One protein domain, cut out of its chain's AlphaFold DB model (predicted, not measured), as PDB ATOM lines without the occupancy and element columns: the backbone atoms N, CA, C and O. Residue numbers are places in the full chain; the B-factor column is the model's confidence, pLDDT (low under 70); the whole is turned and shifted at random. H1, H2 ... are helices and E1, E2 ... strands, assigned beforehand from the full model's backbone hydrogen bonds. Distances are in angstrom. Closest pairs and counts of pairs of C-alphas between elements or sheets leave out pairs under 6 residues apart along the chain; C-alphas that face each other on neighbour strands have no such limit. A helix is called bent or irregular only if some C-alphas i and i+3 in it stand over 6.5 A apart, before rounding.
ATOM      1  N   HIS A   7      21.447  52.891 -32.783       72.19
ATOM      2  CA  HIS A   7      21.622  51.436 -32.802       72.19
ATOM      3  C   HIS A   7      21.482  50.777 -34.188       72.19
ATOM      4  O   HIS A   7      21.985  49.668 -34.372       72.19
ATOM      5  N   ARG A   8      20.810  51.422 -35.160       75.31
ATOM      6  CA  ARG A   8      20.692  50.911 -36.543       75.31
ATOM      7  C   ARG A   8      21.991  51.053 -37.335       75.31
ATOM      8  O   ARG A   8      22.239  50.269 -38.240       75.31
ATOM      9  N   LEU A   9      22.821  52.028 -36.973       74.19
ATOM     10  CA  LEU A   9      24.076  52.359 -37.656       74.19
ATOM     11  C   LEU A   9      25.306  51.843 -36.899       74.19
ATOM     12  O   LEU A   9      26.429  52.244 -37.186       74.19
ATOM     13  N   ARG A  10      25.110  50.999 -35.883       77.88
ATOM     14  CA  ARG A  10      26.171  50.537 -34.983       77.88
ATOM     15  C   ARG A  10      26.180  49.026 -34.896       77.88
ATOM     16  O   ARG A  10      25.151  48.365 -35.026       77.88
ATOM     17  N   ARG A  11      27.355  48.462 -34.634       83.69
ATOM     18  CA  ARG A  11      27.495  47.021 -34.420       83.69
ATOM     19  C   ARG A  11      27.061  46.673 -33.000       83.69
ATOM     20  O   ARG A  11      27.269  47.439 -32.060       83.69
ATOM     21  N   ARG A  12      26.478  45.485 -32.832       84.94
ATOM     22  CA  ARG A  12      26.183  44.958 -31.494       84.94
ATOM     23  C   ARG A  12      27.488  44.712 -30.717       84.94
ATOM     24  O   ARG A  12      28.475  44.294 -31.345       84.94
ATOM     25  N   PRO A  13      27.479  44.901 -29.382       85.44
ATOM     26  CA  PRO A  13      28.613  44.555 -28.534       85.44
ATOM     27  C   PRO A  13      29.069  43.107 -28.757       85.44
ATOM     28  O   PRO A  13      28.252  42.196 -28.947       85.44
ATOM     29  N   GLY A  14      30.386  42.913 -28.779       84.75
ATOM     30  CA  GLY A  14      31.010  41.593 -28.856       84.75
ATOM     31  C   GLY A  14      31.043  40.883 -27.502       84.75
ATOM     32  O   GLY A  14      30.523  41.385 -26.507       84.75
ATOM     33  N   TRP A  15      31.675  39.712 -27.484       86.38
ATOM     34  CA  TRP A  15      32.126  39.088 -26.241       86.38
ATOM     35  C   TRP A  15      33.290  39.898 -25.672       86.38
ATOM     36  O   TRP A  15      34.161  40.317 -26.435       86.38
ATOM     37  N   PHE A  16      33.305  40.120 -24.362       87.81
ATOM     38  CA  PHE A  16      34.404  40.799 -23.683       87.81
ATOM     39  C   PHE A  16      34.697  40.148 -22.334       87.81
ATOM     40  O   PHE A  16      33.815  39.565 -21.706       87.81
ATOM     41  N   ARG A  17      35.945  40.258 -21.882       87.56
ATOM     42  CA  ARG A  17      36.339  39.886 -20.527       87.56
ATOM     43  C   ARG A  17      35.923  41.001 -19.563       87.56
ATOM     44  O   ARG A  17      36.313  42.150 -19.796       87.56
ATOM     45  N   PRO A  18      35.124  40.710 -18.521       85.38
ATOM     46  CA  PRO A  18      34.796  41.714 -17.526       85.38
ATOM     47  C   PRO A  18      36.067  42.149 -16.804       85.38
ATOM     48  O   PRO A  18      36.916  41.326 -16.469       85.38
ATOM     49  N   VAL A  19      36.197  43.449 -16.561       84.19
ATOM     50  CA  VAL A  19      37.350  43.966 -15.822       84.19
ATOM     51  C   VAL A  19      37.180  43.561 -14.358       84.19
ATOM     52  O   VAL A  19      36.146  43.917 -13.778       84.19
ATOM     53  N   PRO A  20      38.144  42.847 -13.748       73.50
ATOM     54  CA  PRO A  20      38.092  42.540 -12.329       73.50
ATOM     55  C   PRO A  20      38.362  43.832 -11.552       73.50
ATOM     56  O   PRO A  20      39.479  44.348 -11.511       73.50
ATOM     57  N   LEU A  21      37.316  44.412 -10.967       77.12
ATOM     58  CA  LEU A  21      37.449  45.503 -10.005       77.12
ATOM     59  C   LEU A  21      37.100  44.992  -8.616       77.12
ATOM     60  O   LEU A  21      36.233  44.136  -8.457       77.12
ATOM     61  N   ARG A  22      37.747  45.577  -7.602       73.44
ATOM     62  CA  ARG A  22      37.376  45.363  -6.203       73.44
ATOM     63  C   ARG A  22      35.878  45.612  -6.048       73.44
ATOM     64  O   ARG A  22      35.409  46.710  -6.355       73.44
ATOM     65  N   ALA A  23      35.158  44.596  -5.576       65.50
ATOM     66  CA  ALA A  23      33.728  44.676  -5.334       65.50
ATOM     67  C   ALA A  23      33.459  45.767  -4.288       65.50
ATOM     68  O   ALA A  23      33.755  45.621  -3.106       65.50
ATOM     69  N   ARG A  24      32.961  46.909  -4.757       71.12
ATOM     70  CA  ARG A  24      32.411  47.995  -3.945       71.12
ATOM     71  C   ARG A  24      30.963  48.175  -4.381       71.12
ATOM     72  O   ARG A  24      30.676  47.998  -5.566       71.12
ATOM     73  N   HIS A  25      30.075  48.544  -3.462       64.69
ATOM     74  CA  HIS A  25      28.652  48.731  -3.776       64.69
ATOM     75  C   HIS A  25      28.432  49.780  -4.893       64.69
ATOM     76  O   HIS A  25      27.654  49.556  -5.825       64.69
ATOM     77  N   ASP A  26      29.261  50.825  -4.918       70.50
ATOM     78  CA  ASP A  26      29.287  51.862  -5.966       70.50
ATOM     79  C   ASP A  26      30.314  51.603  -7.076       70.50
ATOM     80  O   ASP A  26      30.670  52.488  -7.850       70.50
ATOM     81  N   GLY A  27      30.859  50.390  -7.147       81.31
ATOM     82  CA  GLY A  27      31.907  50.031  -8.094       81.31
ATOM     83  C   GLY A  27      31.390  49.659  -9.483       81.31
ATOM     84  O   GLY A  27      30.200  49.448  -9.722       81.31
ATOM     85  N   TRP A  28      32.313  49.504 -10.426       84.88
ATOM     86  CA  TRP A  28      32.000  48.923 -11.729       84.88
ATOM     87  C   TRP A  28      31.786  47.411 -11.605       84.88
ATOM     88  O   TRP A  28      32.742  46.642 -11.655       84.88
ATOM     89  N   SER A  29      30.527  46.991 -11.468       87.12
ATOM     90  CA  SER A  29      30.134  45.581 -11.540       87.12
ATOM     91  C   SER A  29      30.053  45.093 -12.990       87.12
ATOM     92  O   SER A  29      29.890  45.886 -13.921       87.12
ATOM     93  N   VAL A  30      30.107  43.773 -13.191       85.69
ATOM     94  CA  VAL A  30      29.941  43.138 -14.512       85.69
ATOM     95  C   VAL A  30      28.615  43.547 -15.163       85.69
ATOM     96  O   VAL A  30      28.572  43.884 -16.350       85.69
ATOM     97  N   ALA A  31      27.542  43.607 -14.369       85.06
ATOM     98  CA  ALA A  31      26.232  44.059 -14.826       85.06
ATOM     99  C   ALA A  31      26.255  45.522 -15.299       85.06
ATOM    100  O   ALA A  31      25.740  45.812 -16.378       85.06
ATOM    101  N   ARG A  32      26.919  46.428 -14.563       87.81
ATOM    102  CA  ARG A  32      27.076  47.839 -14.966       87.81
ATOM    103  C   ARG A  32      27.933  47.989 -16.227       87.81
ATOM    104  O   ARG A  32      27.590  48.789 -17.091       87.81
ATOM    105  N   GLN A  33      28.997  47.194 -16.381       90.06
ATOM    106  CA  GLN A  33      29.812  47.168 -17.607       90.06
ATOM    107  C   GLN A  33      28.973  46.742 -18.826       90.06
ATOM    108  O   GLN A  33      29.017  47.390 -19.874       90.06
ATOM    109  N   CYS A  34      28.149  45.701 -18.675       89.38
ATOM    110  CA  CYS A  34      27.222  45.251 -19.715       89.38
ATOM    111  C   CYS A  34      26.167  46.311 -20.045       89.38
ATOM    112  O   CYS A  34      25.991  46.655 -21.214       89.38
ATOM    113  N   ALA A  35      25.497  46.854 -19.027       87.38
ATOM    114  CA  ALA A  35      24.468  47.876 -19.189       87.38
ATOM    115  C   ALA A  35      25.028  49.121 -19.889       87.38
ATOM    116  O   ALA A  35      24.394  49.654 -20.799       87.38
ATOM    117  N   PHE A  36      26.255  49.521 -19.549       90.75
ATOM    118  CA  PHE A  36      26.942  50.635 -20.191       90.75
ATOM    119  C   PHE A  36      27.135  50.393 -21.694       90.75
ATOM    120  O   PHE A  36      26.793  51.257 -22.500       90.75
ATOM    121  N   LEU A  37      27.609  49.208 -22.099       90.38
ATOM    122  CA  LEU A  37      27.778  48.864 -23.518       90.38
ATOM    123  C   LEU A  37      26.441  48.835 -24.272       90.38
ATOM    124  O   LEU A  37      26.378  49.260 -25.428       90.38
ATOM    125  N   VAL A  38      25.364  48.374 -23.630       89.38
ATOM    126  CA  VAL A  38      24.015  48.420 -24.218       89.38
ATOM    127  C   VAL A  38      23.567  49.863 -24.419       89.38
ATOM    128  O   VAL A  38      23.121  50.226 -25.503       89.38
ATOM    129  N   GLN A  39      23.732  50.716 -23.413       89.56
ATOM    130  CA  GLN A  39      23.340  52.123 -23.490       89.56
ATOM    131  C   GLN A  39      24.182  52.899 -24.508       89.56
ATOM    132  O   GLN A  39      23.656  53.747 -25.235       89.56
ATOM    133  N   LEU A  40      25.462  52.553 -24.645       90.19
ATOM    134  CA  LEU A  40      26.334  53.078 -25.690       90.19
ATOM    135  C   LEU A  40      25.858  52.658 -27.087       90.19
ATOM    136  O   LEU A  40      25.835  53.483 -27.997       90.19
ATOM    137  N   TYR A  41      25.418  51.410 -27.251       88.12
ATOM    138  CA  TYR A  41      24.845  50.916 -28.505       88.12
ATOM    139  C   TYR A  41      23.548  51.645 -28.884       88.12
ATOM    140  O   TYR A  41      23.332  51.961 -30.054       88.12
ATOM    141  N   LEU A  42      22.705  51.970 -27.902       86.12
ATOM    142  CA  LEU A  42      21.427  52.648 -28.125       86.12
ATOM    143  C   LEU A  42      21.569  54.135 -28.430       86.12
ATOM    144  O   LEU A  42      20.892  54.641 -29.327       86.12
ATOM    145  N   THR A  43      22.414  54.826 -27.666       85.12
ATOM    146  CA  THR A  43      22.511  56.293 -27.678       85.12
ATOM    147  C   THR A  43      23.671  56.799 -28.527       85.12
ATOM    148  O   THR A  43      23.593  57.885 -29.092       85.12
ATOM    149  N   GLY A  44      24.764  56.037 -28.620       82.50
ATOM    150  CA  GLY A  44      26.013  56.488 -29.230       82.50
ATOM    151  C   GLY A  44      26.736  57.591 -28.451       82.50
ATOM    152  O   GLY A  44      27.702  58.140 -28.973       82.50
ATOM    153  N   SER A  45      26.290  57.926 -27.234       88.06
ATOM    154  CA  SER A  45      26.889  58.960 -26.389       88.06
ATOM    155  C   SER A  45      27.413  58.357 -25.095       88.06
ATOM    156  O   SER A  45      26.657  57.832 -24.278       88.06
ATOM    157  N   VAL A  46      28.720  58.499 -24.876       89.75
ATOM    158  CA  VAL A  46      29.404  58.025 -23.665       89.75
ATOM    159  C   VAL A  46      28.854  58.711 -22.414       89.75
ATOM    160  O   VAL A  46      28.661  58.066 -21.389       89.75
ATOM    161  N   ALA A  47      28.566  60.013 -22.492       89.50
ATOM    162  CA  ALA A  47      28.055  60.778 -21.356       89.50
ATOM    163  C   ALA A  47      26.638  60.344 -20.960       89.50
ATOM    164  O   ALA A  47      26.310  60.309 -19.778       89.50
ATOM    165  N   THR A  48      25.787  60.019 -21.934       88.06
ATOM    166  CA  THR A  48      24.429  59.523 -21.666       88.06
ATOM    167  C   THR A  48      24.462  58.083 -21.162       88.06
ATOM    168  O   THR A  48      23.771  57.767 -20.200       88.06
ATOM    169  N   ALA A  49      25.316  57.236 -21.744       89.88
ATOM    170  CA  ALA A  49      25.476  55.847 -21.325       89.88
ATOM    171  C   ALA A  49      26.067  55.699 -19.915       89.88
ATOM    172  O   ALA A  49      25.648  54.828 -19.165       89.88
ATOM    173  N   ALA A  50      27.022  56.551 -19.532       90.25
ATOM    174  CA  ALA A  50      27.577  56.542 -18.179       90.25
ATOM    175  C   ALA A  50      26.519  56.965 -17.146       90.25
ATOM    176  O   ALA A  50      26.340  56.296 -16.132       90.25
ATOM    177  N   ARG A  51      25.751  58.021 -17.446       89.31
ATOM    178  CA  ARG A  51      24.678  58.499 -16.563       89.31
ATOM    179  C   ARG A  51      23.579  57.463 -16.352       89.31
ATOM    180  O   ARG A  51      23.119  57.310 -15.227       89.31
ATOM    181  N   SER A  52      23.189  56.722 -17.390       86.75
ATOM    182  CA  SER A  52      22.143  55.698 -17.261       86.75
ATOM    183  C   SER A  52      22.552  54.494 -16.411       86.75
ATOM    184  O   SER A  52      21.675  53.794 -15.920       86.75
ATOM    185  N   VAL A  53      23.852  54.271 -16.186       87.31
ATOM    186  CA  VAL A  53      24.356  53.243 -15.255       87.31
ATOM    187  C   VAL A  53      24.771  53.806 -13.890       87.31
ATOM    188  O   VAL A  53      25.369  53.085 -13.091       87.31
ATOM    189  N   GLY A  54      24.494  55.087 -13.622       86.88
ATOM    190  CA  GLY A  54      24.866  55.753 -12.370       86.88
ATOM    191  C   GLY A  54      26.362  56.064 -12.239       86.88
ATOM    192  O   GLY A  54      26.856  56.207 -11.127       86.88
ATOM    193  N   MET A  55      27.098  56.155 -13.352       88.94
ATOM    194  CA  MET A  55      28.547  56.396 -13.371       88.94
ATOM    195  C   MET A  55      28.906  57.722 -14.044       88.94
ATOM    196  O   MET A  55      28.209  58.225 -14.928       88.94
ATOM    197  N   SER A  56      30.058  58.286 -13.680       90.62
ATOM    198  CA  SER A  56      30.584  59.475 -14.356       90.62
ATOM    199  C   SER A  56      31.289  59.107 -15.661       90.62
ATOM    200  O   SER A  56      31.938  58.060 -15.767       90.62
ATOM    201  N   ARG A  57      31.248  60.008 -16.652       91.56
ATOM    202  CA  ARG A  57      32.017  59.868 -17.902       91.56
ATOM    203  C   ARG A  57      33.504  59.620 -17.619       91.56
ATOM    204  O   ARG A  57      34.103  58.746 -18.238       91.56
ATOM    205  N   ALA A  58      34.083  60.358 -16.671       91.81
ATOM    206  CA  ALA A  58      35.485  60.212 -16.284       91.81
ATOM    207  C   ALA A  58      35.796  58.802 -15.756       91.81
ATOM    208  O   ALA A  58      36.807  58.215 -16.140       91.81
ATOM    209  N   SER A  59      34.911  58.216 -14.941       89.94
ATOM    210  CA  SER A  59      35.087  56.846 -14.442       89.94
ATOM    211  C   SER A  59      35.066  55.798 -15.563       89.94
ATOM    212  O   SER A  59      35.856  54.857 -15.525       89.94
ATOM    213  N   ALA A  60      34.244  55.997 -16.600       90.50
ATOM    214  CA  ALA A  60      34.188  55.107 -17.758       90.50
ATOM    215  C   ALA A  60      35.488  55.153 -18.583       90.50
ATOM    216  O   ALA A  60      35.991  54.113 -19.009       90.50
ATOM    217  N   TYR A  61      36.088  56.336 -18.763       92.69
ATOM    218  CA  TYR A  61      37.402  56.450 -19.412       92.69
ATOM    219  C   TYR A  61      38.530  55.865 -18.560       92.69
ATOM    220  O   TYR A  61      39.401  55.187 -19.100       92.69
ATOM    221  N   ARG A  62      38.491  56.053 -17.234       90.38
ATOM    222  CA  ARG A  62      39.436  55.402 -16.311       90.38
ATOM    223  C   ARG A  62      39.344  53.882 -16.393       90.38
ATOM    224  O   ARG A  62      40.374  53.221 -16.354       90.38
ATOM    225  N   LEU A  63      38.136  53.332 -16.539       89.62
ATOM    226  CA  LEU A  63      37.940  51.901 -16.761       89.62
ATOM    227  C   LEU A  63      38.580  51.457 -18.084       89.62
ATOM    228  O   LEU A  63      39.335  50.495 -18.087       89.62
ATOM    229  N   ARG A  64      38.336  52.187 -19.182       88.06
ATOM    230  CA  ARG A  64      38.894  51.884 -20.513       88.06
ATOM    231  C   ARG A  64      40.425  51.942 -20.560       88.06
ATOM    232  O   ARG A  64      41.024  51.217 -21.343       88.06
ATOM    233  N   ALA A  65      41.050  52.796 -19.751       88.06
ATOM    234  CA  ALA A  65      42.504  52.962 -19.718       88.06
ATOM    235  C   ALA A  65      43.250  51.820 -19.002       88.06
ATOM    236  O   ALA A  65      44.476  51.757 -19.075       88.06
ATOM    237  N   ARG A  66      42.542  50.925 -18.302       86.06
ATOM    238  CA  ARG A  66      43.173  49.815 -17.582       86.06
ATOM    239  C   ARG A  66      43.733  48.758 -18.540       86.06
ATOM    240  O   ARG A  66      43.078  48.452 -19.540       86.06
ATOM    241  N   PRO A  67      44.887  48.145 -18.229       80.75
ATOM    242  CA  PRO A  67      45.460  47.099 -19.071       80.75
ATOM    243  C   PRO A  67      44.550  45.864 -19.172       80.75
ATOM    244  O   PRO A  67      44.442  45.274 -20.245       80.75
ATOM    245  N   GLU A  68      43.818  45.533 -18.106       80.75
ATOM    246  CA  GLU A  68      42.866  44.414 -18.062       80.75
ATOM    247  C   GLU A  68      41.572  44.712 -18.840       80.75
ATOM    248  O   GLU A  68      40.815  43.805 -19.178       80.75
ATOM    249  N   ALA A  69      41.306  45.983 -19.163       84.50
ATOM    250  CA  ALA A  69      40.100  46.419 -19.863       84.50
ATOM    251  C   ALA A  69      40.221  46.388 -21.388       84.50
ATOM    252  O   ALA A  69      39.357  46.924 -22.079       84.50
ATOM    253  N   ARG A  70      41.257  45.755 -21.942       86.06
ATOM    254  CA  ARG A  70      41.491  45.721 -23.390       86.06
ATOM    255  C   ARG A  70      40.331  45.089 -24.167       86.06
ATOM    256  O   ARG A  70      39.897  45.660 -25.166       86.06
ATOM    257  N   SER A  71      39.773  43.974 -23.691       85.56
ATOM    258  CA  SER A  71      38.599  43.338 -24.311       85.56
ATOM    259  C   SER A  71      37.365  44.239 -24.243       85.56
ATOM    260  O   SER A  71      36.598  44.338 -25.199       85.56
ATOM    261  N   PHE A  72      37.187  44.928 -23.113       87.44
ATOM    262  CA  PHE A  72      36.101  45.883 -22.910       87.44
ATOM    263  C   PHE A  72      36.245  47.105 -23.830       87.44
ATOM    264  O   PHE A  72      35.279  47.503 -24.478       87.44
ATOM    265  N   ALA A  73      37.455  47.651 -23.960       88.69
ATOM    266  CA  ALA A  73      37.777  48.731 -24.886       88.69
ATOM    267  C   ALA A  73      37.518  48.310 -26.339       88.69
ATOM    268  O   ALA A  73      36.904  49.059 -27.089       88.69
ATOM    269  N   HIS A  74      37.881  47.082 -26.715       87.25
ATOM    270  CA  HIS A  74      37.580  46.550 -28.041       87.25
ATOM    271  C   HIS A  74      36.067  46.424 -28.291       87.25
ATOM    272  O   HIS A  74      35.580  46.802 -29.357       87.25
ATOM    273  N   ALA A  75      35.296  45.942 -27.310       88.69
ATOM    274  CA  ALA A  75      33.838  45.882 -27.414       88.69
ATOM    275  C   ALA A  75      33.200  47.278 -27.503       88.69
ATOM    276  O   ALA A  75      32.246  47.462 -28.257       88.69
ATOM    277  N   TRP A  76      33.745  48.258 -26.782       89.81
ATOM    278  CA  TRP A  76      33.358  49.664 -26.876       89.81
ATOM    279  C   TRP A  76      33.631  50.214 -28.278       89.81
ATOM    280  O   TRP A  76      32.723  50.750 -28.918       89.81
ATOM    281  N   ASP A  77      34.855  50.058 -28.778       88.12
ATOM    282  CA  ASP A  77      35.268  50.573 -30.084       88.12
ATOM    283  C   ASP A  77      34.433  49.934 -31.197       88.12
ATOM    284  O   ASP A  77      33.911  50.639 -32.052       88.12
ATOM    285  N   ARG A  78      34.161  48.628 -31.107       86.69
ATOM    286  CA  ARG A  78      33.264  47.908 -32.021       86.69
ATOM    287  C   ARG A  78      31.865  48.524 -32.099       86.69
ATOM    288  O   ARG A  78      31.288  48.553 -33.182       86.69
ATOM    289  N   VAL A  79      31.305  48.987 -30.981       86.69
ATOM    290  CA  VAL A  79      29.996  49.667 -30.956       86.69
ATOM    291  C   VAL A  79      30.084  51.060 -31.584       86.69
ATOM    292  O   VAL A  79      29.121  51.541 -32.193       86.69
ATOM    293  N   LEU A  80      31.231  51.726 -31.442       84.25
ATOM    294  CA  LEU A  80      31.447  53.047 -32.013       84.25
ATOM    295  C   LEU A  80      31.748  53.024 -33.514       84.25
ATOM    296  O   LEU A  80      31.347  53.963 -34.200       84.25
ATOM    297  N   THR A  81      32.368  51.957 -34.015       81.94
ATOM    298  CA  THR A  81      32.671  51.764 -35.433       81.94
ATOM    299  C   THR A  81      31.395  51.474 -36.240       81.94
ATOM    300  O   THR A  81      30.700  50.486 -35.962       81.94
ATOM    301  N   PRO A  82      31.084  52.289 -37.264       72.62
ATOM    302  CA  PRO A  82      29.989  52.009 -38.186       72.62
ATOM    303  C   PRO A  82      30.146  50.652 -38.909       72.62
ATOM    304  O   PRO A  82      31.255  50.126 -39.064       72.62
ATOM    305  N   PRO A  83      29.050  50.022 -39.361       65.69
ATOM    306  CA  PRO A  83      29.134  48.922 -40.313       65.69
ATOM    307  C   PRO A  83      29.712  49.446 -41.640       65.69
ATOM    308  O   PRO A  83      29.316  50.507 -42.106       65.69
ATOM    309  N   GLY A  84      30.665  48.718 -42.229       65.75
ATOM    310  CA  GLY A  84      31.277  49.063 -43.525       65.75
ATOM    311  C   GLY A  84      32.675  49.693 -43.464       65.75
ATOM    312  O   GLY A  84      33.439  49.526 -44.404       65.75
ATOM    313  N   SER A  85      33.088  50.301 -42.348       64.50
ATOM    314  CA  SER A  85      34.417  50.934 -42.204       64.50
ATOM    315  C   SER A  85      35.556  49.959 -41.842       64.50
ATOM    316  O   SER A  85      36.484  50.307 -41.116       64.50
ATOM    317  N   PHE A  95      50.158  40.585 -25.818       61.19
ATOM    318  CA  PHE A  95      51.416  41.048 -26.410       61.19
ATOM    319  C   PHE A  95      52.632  40.611 -25.577       61.19
ATOM    320  O   PHE A  95      53.766  40.759 -26.018       61.19
ATOM    321  N   ARG A  96      52.400  40.058 -24.379       67.00
ATOM    322  CA  ARG A  96      53.419  39.491 -23.485       67.00
ATOM    323  C   ARG A  96      53.220  37.983 -23.363       67.00
ATOM    324  O   ARG A  96      52.114  37.482 -23.577       67.00
ATOM    325  N   LYS A  97      54.281  37.257 -22.997       67.06
ATOM    326  CA  LYS A  97      54.185  35.835 -22.643       67.06
ATOM    327  C   LYS A  97      53.217  35.699 -21.461       67.06
ATOM    328  O   LYS A  97      53.522  36.145 -20.362       67.06
ATOM    329  N   VAL A  98      52.045  35.123 -21.715       76.00
ATOM    330  CA  VAL A  98      51.034  34.842 -20.686       76.00
ATOM    331  C   VAL A  98      51.591  33.758 -19.767       76.00
ATOM    332  O   VAL A  98      52.098  32.760 -20.279       76.00
ATOM    333  N   THR A  99      51.546  33.938 -18.449       82.06
ATOM    334  CA  THR A  99      51.933  32.910 -17.462       82.06
ATOM    335  C   THR A  99      50.799  31.902 -17.260       82.06
ATOM    336  O   THR A  99      49.657  32.170 -17.632       82.06
ATOM    337  N   ASP A 100      51.087  30.735 -16.683       76.19
ATOM    338  CA  ASP A 100      50.050  29.720 -16.440       76.19
ATOM    339  C   ASP A 100      49.031  30.180 -15.392       76.19
ATOM    340  O   ASP A 100      47.839  29.948 -15.565       76.19
ATOM    341  N   ALA A 101      49.465  30.941 -14.384       79.38
ATOM    342  CA  ALA A 101      48.573  31.576 -13.411       79.38
ATOM    343  C   ALA A 101      47.583  32.560 -14.068       79.38
ATOM    344  O   ALA A 101      46.398  32.560 -13.747       79.38
ATOM    345  N   GLU A 102      48.041  33.358 -15.039       80.19
ATOM    346  CA  GLU A 102      47.170  34.263 -15.799       80.19
ATOM    347  C   GLU A 102      46.208  33.480 -16.708       80.19
ATOM    348  O   GLU A 102      45.039  33.840 -16.830       80.19
ATOM    349  N   LEU A 103      46.653  32.374 -17.319       79.31
ATOM    350  CA  LEU A 103      45.753  31.485 -18.062       79.31
ATOM    351  C   LEU A 103      44.688  30.866 -17.145       79.31
ATOM    352  O   LEU A 103      43.526  30.824 -17.539       79.31
ATOM    353  N   MET A 104      45.049  30.450 -15.929       78.00
ATOM    354  CA  MET A 104      44.110  29.921 -14.933       78.00
ATOM    355  C   MET A 104      43.057  30.962 -14.532       78.00
ATOM    356  O   MET A 104      41.863  30.703 -14.682       78.00
ATOM    357  N   ALA A 105      43.473  32.179 -14.164       79.00
ATOM    358  CA  ALA A 105      42.552  33.275 -13.841       79.00
ATOM    359  C   ALA A 105      41.578  33.583 -14.999       79.00
ATOM    360  O   ALA A 105      40.414  33.955 -14.806       79.00
ATOM    361  N   ARG A 106      42.038  33.389 -16.241       80.62
ATOM    362  CA  ARG A 106      41.220  33.578 -17.440       80.62
ATOM    363  C   ARG A 106      40.207  32.484 -17.703       80.62
ATOM    364  O   ARG A 106      39.175  32.789 -18.299       80.62
ATOM    365  N   VAL A 107      40.523  31.253 -17.319       81.19
ATOM    366  CA  VAL A 107      39.603  30.113 -17.368       81.19
ATOM    367  C   VAL A 107      38.517  30.279 -16.306       81.19
ATOM    368  O   VAL A 107      37.354  30.010 -16.588       81.19
ATOM    369  N   GLU A 108      38.883  30.778 -15.125       77.69
ATOM    370  CA  GLU A 108      37.946  31.053 -14.029       77.69
ATOM    371  C   GLU A 108      36.968  32.185 -14.358       77.69
ATOM    372  O   GLU A 108      35.801  32.131 -13.977       77.69
ATOM    373  N   SER A 109      37.426  33.202 -15.088       77.94
ATOM    374  CA  SER A 109      36.603  34.352 -15.469       77.94
ATOM    375  C   SER A 109      35.984  34.169 -16.864       77.94
ATOM    376  O   SER A 109      36.708  34.313 -17.859       77.94
ATOM    377  N   PRO A 110      34.665  33.917 -16.990       79.50
ATOM    378  CA  PRO A 110      34.028  33.733 -18.289       79.50
ATOM    379  C   PRO A 110      34.003  35.032 -19.108       79.50
ATOM    380  O   PRO A 110      33.930  36.146 -18.582       79.50
ATOM    381  N   LEU A 111      34.024  34.885 -20.432       84.62
ATOM    382  CA  LEU A 111      33.708  35.962 -21.360       84.62
ATOM    383  C   LEU A 111      32.219  36.274 -21.285       84.62
ATOM    384  O   LEU A 111      31.371  35.386 -21.308       84.62
ATOM    385  N   VAL A 112      31.902  37.558 -21.271       85.56
ATOM    386  CA  VAL A 112      30.556  38.061 -21.061       85.56
ATOM    387  C   VAL A 112      30.043  38.757 -22.321       85.56
ATOM    388  O   VAL A 112      30.786  39.447 -23.025       85.56
ATOM    389  N   LYS A 113      28.753  38.592 -22.625       85.38
ATOM    390  CA  LYS A 113      28.053  39.320 -23.687       85.38
ATOM    391  C   LYS A 113      26.664  39.774 -23.227       85.38
ATOM    392  O   LYS A 113      25.864  38.936 -22.804       85.38
ATOM    393  N   PRO A 114      26.315  41.065 -23.378       85.38
ATOM    394  CA  PRO A 114      24.972  41.533 -23.071       85.38
ATOM    395  C   PRO A 114      23.966  41.033 -24.116       85.38
ATOM    396  O   PRO A 114      24.173  41.171 -25.327       85.38
ATOM    397  N   VAL A 115      22.845  40.485 -23.650       82.38
ATOM    398  CA  VAL A 115      21.701  40.129 -24.494       82.38
ATOM    399  C   VAL A 115      20.797  41.339 -24.620       82.38
ATOM    400  O   VAL A 115      20.217  41.802 -23.639       82.38
ATOM    401  N   ILE A 116      20.678  41.843 -25.843       79.62
ATOM    402  CA  ILE A 116      19.852  43.004 -26.164       79.62
ATOM    403  C   ILE A 116      18.617  42.516 -26.915       79.62
ATOM    404  O   ILE A 116      18.741  41.957 -28.006       79.62
ATOM    405  N   TYR A 117      17.435  42.776 -26.363       73.44
ATOM    406  CA  TYR A 117      16.150  42.526 -27.014       73.44
ATOM    407  C   TYR A 117      15.286  43.781 -26.925       73.44
ATOM    408  O   TYR A 117      15.258  44.434 -25.886       73.44
ATOM    409  N   ARG A 118      14.620  44.158 -28.025       68.31
ATOM    410  CA  ARG A 118      13.770  45.368 -28.103       68.31
ATOM    411  C   ARG A 118      14.406  46.609 -27.453       68.31
ATOM    412  O   ARG A 118      13.756  47.338 -26.717       68.31
ATOM    413  N   ARG A 119      15.696  46.845 -27.726       75.88
ATOM    414  CA  ARG A 119      16.473  47.987 -27.201       75.88
ATOM    415  C   ARG A 119      16.674  47.994 -25.676       75.88
ATOM    416  O   ARG A 119      17.083  49.012 -25.139       75.88
ATOM    417  N   THR A 120      16.450  46.874 -25.001       73.38
ATOM    418  CA  THR A 120      16.676  46.723 -23.558       73.38
ATOM    419  C   THR A 120      17.644  45.571 -23.302       73.38
ATOM    420  O   THR A 120      17.695  44.604 -24.068       73.38
ATOM    421  N   MET A 121      18.456  45.689 -22.250       75.56
ATOM    422  CA  MET A 121      19.296  44.592 -21.777       75.56
ATOM    423  C   MET A 121      18.413  43.582 -21.038       75.56
ATOM    424  O   MET A 121      17.842  43.917 -20.010       75.56
ATOM    425  N   VAL A 122      18.293  42.367 -21.571       78.44
ATOM    426  CA  VAL A 122      17.455  41.300 -20.986       78.44
ATOM    427  C   VAL A 122      18.257  40.388 -20.067       78.44
ATOM    428  O   VAL A 122      17.721  39.822 -19.123       78.44
ATOM    429  N   GLY A 123      19.554  40.250 -20.320       78.44
ATOM    430  CA  GLY A 123      20.406  39.420 -19.488       78.44
ATOM    431  C   GLY A 123      21.844  39.407 -19.961       78.44
ATOM    432  O   GLY A 123      22.240  40.136 -20.878       78.44
ATOM    433  N   ILE A 124      22.615  38.547 -19.317       85.25
ATOM    434  CA  ILE A 124      24.036  38.365 -19.558       85.25
ATOM    435  C   ILE A 124      24.235  36.935 -20.060       85.25
ATOM    436  O   ILE A 124      23.693  35.990 -19.493       85.25
ATOM    437  N   ARG A 125      24.942  36.773 -21.182       83.12
ATOM    438  CA  ARG A 125      25.422  35.468 -21.646       83.12
ATOM    439  C   ARG A 125      26.875  35.338 -21.250       83.12
ATOM    440  O   ARG A 125      27.652  36.266 -21.467       83.12
ATOM    441  N   GLU A 126      27.215  34.174 -20.737       84.88
ATOM    442  CA  GLU A 126      28.567  33.825 -20.344       84.88
ATOM    443  C   GLU A 126      29.080  32.733 -21.278       84.88
ATOM    444  O   GLU A 126      28.323  31.881 -21.749       84.88
ATOM    445  N   LYS A 127      30.362  32.811 -21.622       81.75
ATOM    446  CA  LYS A 127      31.052  31.826 -22.442       81.75
ATOM    447  C   LYS A 127      32.436  31.581 -21.844       81.75
ATOM    448  O   LYS A 127      33.151  32.549 -21.595       81.75
ATOM    449  N   PRO A 128      32.862  30.324 -21.668       76.25
ATOM    450  CA  PRO A 128      34.230  30.020 -21.259       76.25
ATOM    451  C   PRO A 128      35.243  30.546 -22.289       76.25
ATOM    452  O   PRO A 128      34.993  30.517 -23.501       76.25
ATOM    453  N   ASP A 129      36.409  31.008 -21.831       81.19
ATOM    454  CA  ASP A 129      37.504  31.368 -22.735       81.19
ATOM    455  C   ASP A 129      38.179  30.099 -23.277       81.19
ATOM    456  O   ASP A 129      39.166  29.594 -22.743       81.19
ATOM    457  N   ILE A 130      37.622  29.585 -24.374       78.69
ATOM    458  CA  ILE A 130      38.115  28.389 -25.072       78.69
ATOM    459  C   ILE A 130      39.590  28.557 -25.473       78.69
ATOM    460  O   ILE A 130      40.349  27.593 -25.453       78.69
ATOM    461  N   SER A 131      40.036  29.773 -25.799       79.25
ATOM    462  CA  SER A 131      41.432  29.997 -26.186       79.25
ATOM    463  C   SER A 131      42.373  29.840 -24.996       79.25
ATOM    464  O   SER A 131      43.439  29.241 -25.148       79.25
ATOM    465  N   ALA A 132      41.985  30.352 -23.823       81.81
ATOM    466  CA  ALA A 132      42.742  30.177 -22.584       81.81
ATOM    467  C   ALA A 132      42.804  28.699 -22.180       81.81
ATOM    468  O   ALA A 132      43.891  28.183 -21.928       81.81
ATOM    469  N   ILE A 133      41.665  28.005 -22.247       79.62
ATOM    470  CA  ILE A 133      41.545  26.562 -22.003       79.62
ATOM    471  C   ILE A 133      42.512  25.766 -22.882       79.62
ATOM    472  O   ILE A 133      43.338  25.005 -22.383       79.62
ATOM    473  N   LEU A 134      42.442  25.962 -24.202       82.50
ATOM    474  CA  LEU A 134      43.251  25.194 -25.146       82.50
ATOM    475  C   LEU A 134      44.744  25.517 -25.009       82.50
ATOM    476  O   LEU A 134      45.587  24.656 -25.248       82.50
ATOM    477  N   ARG A 135      45.100  26.752 -24.634       83.81
ATOM    478  CA  ARG A 135      46.495  27.136 -24.372       83.81
ATOM    479  C   ARG A 135      47.039  26.498 -23.105       83.81
ATOM    480  O   ARG A 135      48.168  26.021 -23.138       83.81
ATOM    481  N   LEU A 136      46.250  26.488 -22.034       81.50
ATOM    482  CA  LEU A 136      46.622  25.847 -20.779       81.50
ATOM    483  C   LEU A 136      46.811  24.341 -20.988       81.50
ATOM    484  O   LEU A 136      47.869  23.818 -20.658       81.50
ATOM    485  N   ALA A 137      45.855  23.682 -21.651       81.12
ATOM    486  CA  ALA A 137      45.925  22.253 -21.959       81.12
ATOM    487  C   ALA A 137      47.174  21.878 -22.779       81.12
ATOM    488  O   ALA A 137      47.788  20.843 -22.536       81.12
ATOM    489  N   ARG A 138      47.594  22.734 -23.727       83.19
ATOM    490  CA  ARG A 138      48.841  22.529 -24.489       83.19
ATOM    491  C   ARG A 138      50.108  22.659 -23.643       83.19
ATOM    492  O   ARG A 138      51.115  22.066 -24.006       83.19
ATOM    493  N   ARG A 139      50.092  23.457 -22.571       79.94
ATOM    494  CA  ARG A 139      51.264  23.688 -21.710       79.94
ATOM    495  C   ARG A 139      51.418  22.644 -20.618       79.94
ATOM    496  O   ARG A 139      52.540  22.262 -20.319       79.94
ATOM    497  N   THR A 140      50.310  22.187 -20.043       73.38
ATOM    498  CA  THR A 140      50.333  21.223 -18.935       73.38
ATOM    499  C   THR A 140      50.655  19.801 -19.387       73.38
ATOM    500  O   THR A 140      51.052  18.989 -18.558       73.38
ATOM    501  N   GLY A 141      50.539  19.494 -20.685       63.31
ATOM    502  CA  GLY A 141      51.112  18.309 -21.339       63.31
ATOM    503  C   GLY A 141      50.575  16.934 -20.906       63.31
ATOM    504  O   GLY A 141      50.763  15.977 -21.647       63.31
ATOM    505  N   ARG A 142      49.903  16.807 -19.753       50.59
ATOM    506  CA  ARG A 142      49.557  15.508 -19.145       50.59
ATOM    507  C   ARG A 142      48.064  15.216 -18.982       50.59
ATOM    508  O   ARG A 142      47.708  14.052 -18.902       50.59
ATOM    509  N   ASP A 143      47.182  16.214 -19.059       50.25
ATOM    510  CA  ASP A 143      45.771  16.040 -18.670       50.25
ATOM    511  C   ASP A 143      44.767  16.550 -19.712       50.25
ATOM    512  O   ASP A 143      43.663  16.950 -19.356       50.25
ATOM    513  N   ALA A 144      45.100  16.594 -21.006       44.97
ATOM    514  CA  ALA A 144      44.220  17.203 -22.017       44.97
ATOM    515  C   ALA A 144      42.813  16.560 -22.086       44.97
ATOM    516  O   ALA A 144      41.833  17.254 -22.356       44.97
ATOM    517  N   VAL A 145      42.696  15.264 -21.769       48.19
ATOM    518  CA  VAL A 145      41.420  14.527 -21.733       48.19
ATOM    519  C   VAL A 145      40.676  14.729 -20.404       48.19
ATOM    520  O   VAL A 145      39.469  14.957 -20.423       48.19
ATOM    521  N   ALA A 146      41.367  14.735 -19.256       49.69
ATOM    522  CA  ALA A 146      40.760  14.991 -17.941       49.69
ATOM    523  C   ALA A 146      40.368  16.469 -17.759       49.69
ATOM    524  O   ALA A 146      39.265  16.774 -17.319       49.69
ATOM    525  N   THR A 147      41.222  17.389 -18.208       46.41
ATOM    526  CA  THR A 147      40.959  18.830 -18.310       46.41
ATOM    527  C   THR A 147      39.867  19.093 -19.343       46.41
ATOM    528  O   THR A 147      38.956  19.860 -19.074       46.41
ATOM    529  N   GLY A 148      39.880  18.407 -20.494       46.09
ATOM    530  CA  GLY A 148      38.806  18.478 -21.489       46.09
ATOM    531  C   GLY A 148      37.453  18.012 -20.943       46.09
ATOM    532  O   GLY A 148      36.451  18.693 -21.155       46.09
ATOM    533  N   ARG A 149      37.416  16.914 -20.180       51.88
ATOM    534  CA  ARG A 149      36.208  16.376 -19.533       51.88
ATOM    535  C   ARG A 149      35.722  17.258 -18.383       51.88
ATOM    536  O   ARG A 149      34.552  17.619 -18.380       51.88
ATOM    537  N   ALA A 150      36.614  17.708 -17.500       52.41
ATOM    538  CA  ALA A 150      36.291  18.625 -16.406       52.41
ATOM    539  C   ALA A 150      35.816  19.990 -16.925       52.41
ATOM    540  O   ALA A 150      34.876  20.573 -16.396       52.41
ATOM    541  N   ILE A 151      36.411  20.494 -18.007       51.59
ATOM    542  CA  ILE A 151      35.963  21.723 -18.664       51.59
ATOM    543  C   ILE A 151      34.637  21.499 -19.373       51.59
ATOM    544  O   ILE A 151      33.779  22.365 -19.287       51.59
ATOM    545  N   THR A 152      34.417  20.361 -20.032       49.72
ATOM    546  CA  THR A 152      33.131  20.062 -20.679       49.72
ATOM    547  C   THR A 152      32.014  19.908 -19.645       49.72
ATOM    548  O   THR A 152      30.947  20.482 -19.832       49.72
ATOM    549  N   GLU A 153      32.259  19.234 -18.519       53.38
ATOM    550  CA  GLU A 153      31.316  19.106 -17.397       53.38
ATOM    551  C   GLU A 153      31.045  20.459 -16.723       53.38
ATOM    552  O   GLU A 153      29.891  20.806 -16.469       53.38
ATOM    553  N   ARG A 154      32.074  21.288 -16.519       52.41
ATOM    554  CA  ARG A 154      31.929  22.608 -15.883       52.41
ATOM    555  C   ARG A 154      31.326  23.652 -16.822       52.41
ATOM    556  O   ARG A 154      30.504  24.454 -16.394       52.41
ATOM    557  N   CYS A 155      31.641  23.604 -18.115       39.66
ATOM    558  CA  CYS A 155      30.977  24.406 -19.145       39.66
ATOM    559  C   CYS A 155      29.535  23.941 -19.356       39.66
ATOM    560  O   CYS A 155      28.667  24.781 -19.533       39.66
ATOM    561  N   SER A 156      29.252  22.638 -19.285       47.44
ATOM    562  CA  SER A 156      27.889  22.091 -19.278       47.44
ATOM    563  C   SER A 156      27.100  22.595 -18.067       47.44
ATOM    564  O   SER A 156      25.954  23.001 -18.226       47.44
ATOM    565  N   ALA A 157      27.716  22.695 -16.884       46.34
ATOM    566  CA  ALA A 157      27.095  23.303 -15.704       46.34
ATOM    567  C   ALA A 157      26.838  24.818 -15.868       46.34
ATOM    568  O   ALA A 157      25.755  25.289 -15.533       46.34
ATOM    569  N   VAL A 158      27.782  25.571 -16.449       44.19
ATOM    570  CA  VAL A 158      27.646  27.019 -16.744       44.19
ATOM    571  C   VAL A 158      26.675  27.304 -17.904       44.19
ATOM    572  O   VAL A 158      26.066  28.364 -17.961       44.19
ATOM    573  N   LEU A 159      26.497  26.374 -18.845       44.97
ATOM    574  CA  LEU A 159      25.498  26.481 -19.917       44.97
ATOM    575  C   LEU A 159      24.091  26.079 -19.443       44.97
ATOM    576  O   LEU A 159      23.109  26.460 -20.081       44.97
ATOM    577  N   LYS A 160      23.994  25.319 -18.343       42.16
ATOM    578  CA  LYS A 160      22.739  24.897 -17.701       42.16
ATOM    579  C   LYS A 160      22.233  25.873 -16.641       42.16
ATOM    580  O   LYS A 160      21.083  25.739 -16.227       42.16
ATOM    581  N   THR A 161      23.028  26.847 -16.196       41.00
ATOM    582  CA  THR A 161      22.501  27.906 -15.333       41.00
ATOM    583  C   THR A 161      21.492  28.739 -16.131       41.00
ATOM    584  O   THR A 161      21.805  29.197 -17.237       41.00
TER     585      THR A 161
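What this domain is: This is residues 7 to 85 and 95 to 161 of the 223 residues of an uncharacterized protein of Citromicrobium sp (UniProt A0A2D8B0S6). Two lobes are joined by a long two-stranded hairpin: helices H1 to H4 make one lobe, and H5, H6 and H7 the other. Strands E1 and E2 pack on H1, and H7 folds back from H6 towards E2. The printed part has 146 residues, with seven named helices and two named strands in the order H1 H2 H3 H4 H5 E1 E2 H6 H7; the sheet, E1 - E2, is antiparallel and the class is mostly helix. The whole is compact, with a radius of gyration of the C-alphas of 16.8 A and spans of 51 by 37 by 30 A.

How they stand to each other: Residues 7 to 29 hold no named element. H1, residues 30 to 43, touches H2, residues 46 to 52, at a steep tilt of 59 degrees, closest at C-alphas 39 and 49, 4.8 A. H3, residues 57 to 64, touches H2, closest at C-alphas 57 and 47, 5.3 A. H4, residues 67 to 80, touches H3 only at the corner, closest at C-alphas 73 and 64, 5.5 A. Residues 75 to 80 of H4 touch residues 37 to 41 of H1, closest at C-alphas 79 and 41, 5.8 A. H5, residues 100 to 108, is apart from H4. E1, residues 111 to 117, and E2, residues 120 to 127, form an antiparallel hairpin, with N 113 and O 125 2.8 A apart, within hydrogen-bond range. The closest C-alphas of H1 and E1, Cys 34 and Pro 114, are 5.5 A apart. H6, residues 130 to 140, touches H5, closest at C-alphas 132 and 103, 5.6 A. H7, residues 144 to 160, only just touches H6, with 3 pairs of C-alphas within 8 A, only at the corner, closest at C-alphas 144 and 137, 5.3 A. Every O i to N i+4 pair is within hydrogen-bond range in H1, H2, H3, H5, H6 and H7, and 8 of 10 in H4.

Where its parts are: H1, 20.0 A long, begins at C-alpha 30 (29.941, 43.138, -14.512). H4, 20.0 A, is irregular: C-alphas 68 and 71 are 7.6 A apart. E1 measures 19.6 A, E2 20.7 A, and H7 23.2 A, ending at C-alpha 160 (22.739, 24.897, -17.701).

The domain as a whole: The C-alphas of Thr 48 and Arg 142, the two farthest apart, are 50.7 A apart. Residues 86 to 94 are not printed, and C-alphas 85 and 95 are 25.2 A apart across this cut, between H4 and H5. The links that are printed whole are tight. Mean pLDDT of the printed part is 77.4; residues under 70 include 141 to 161.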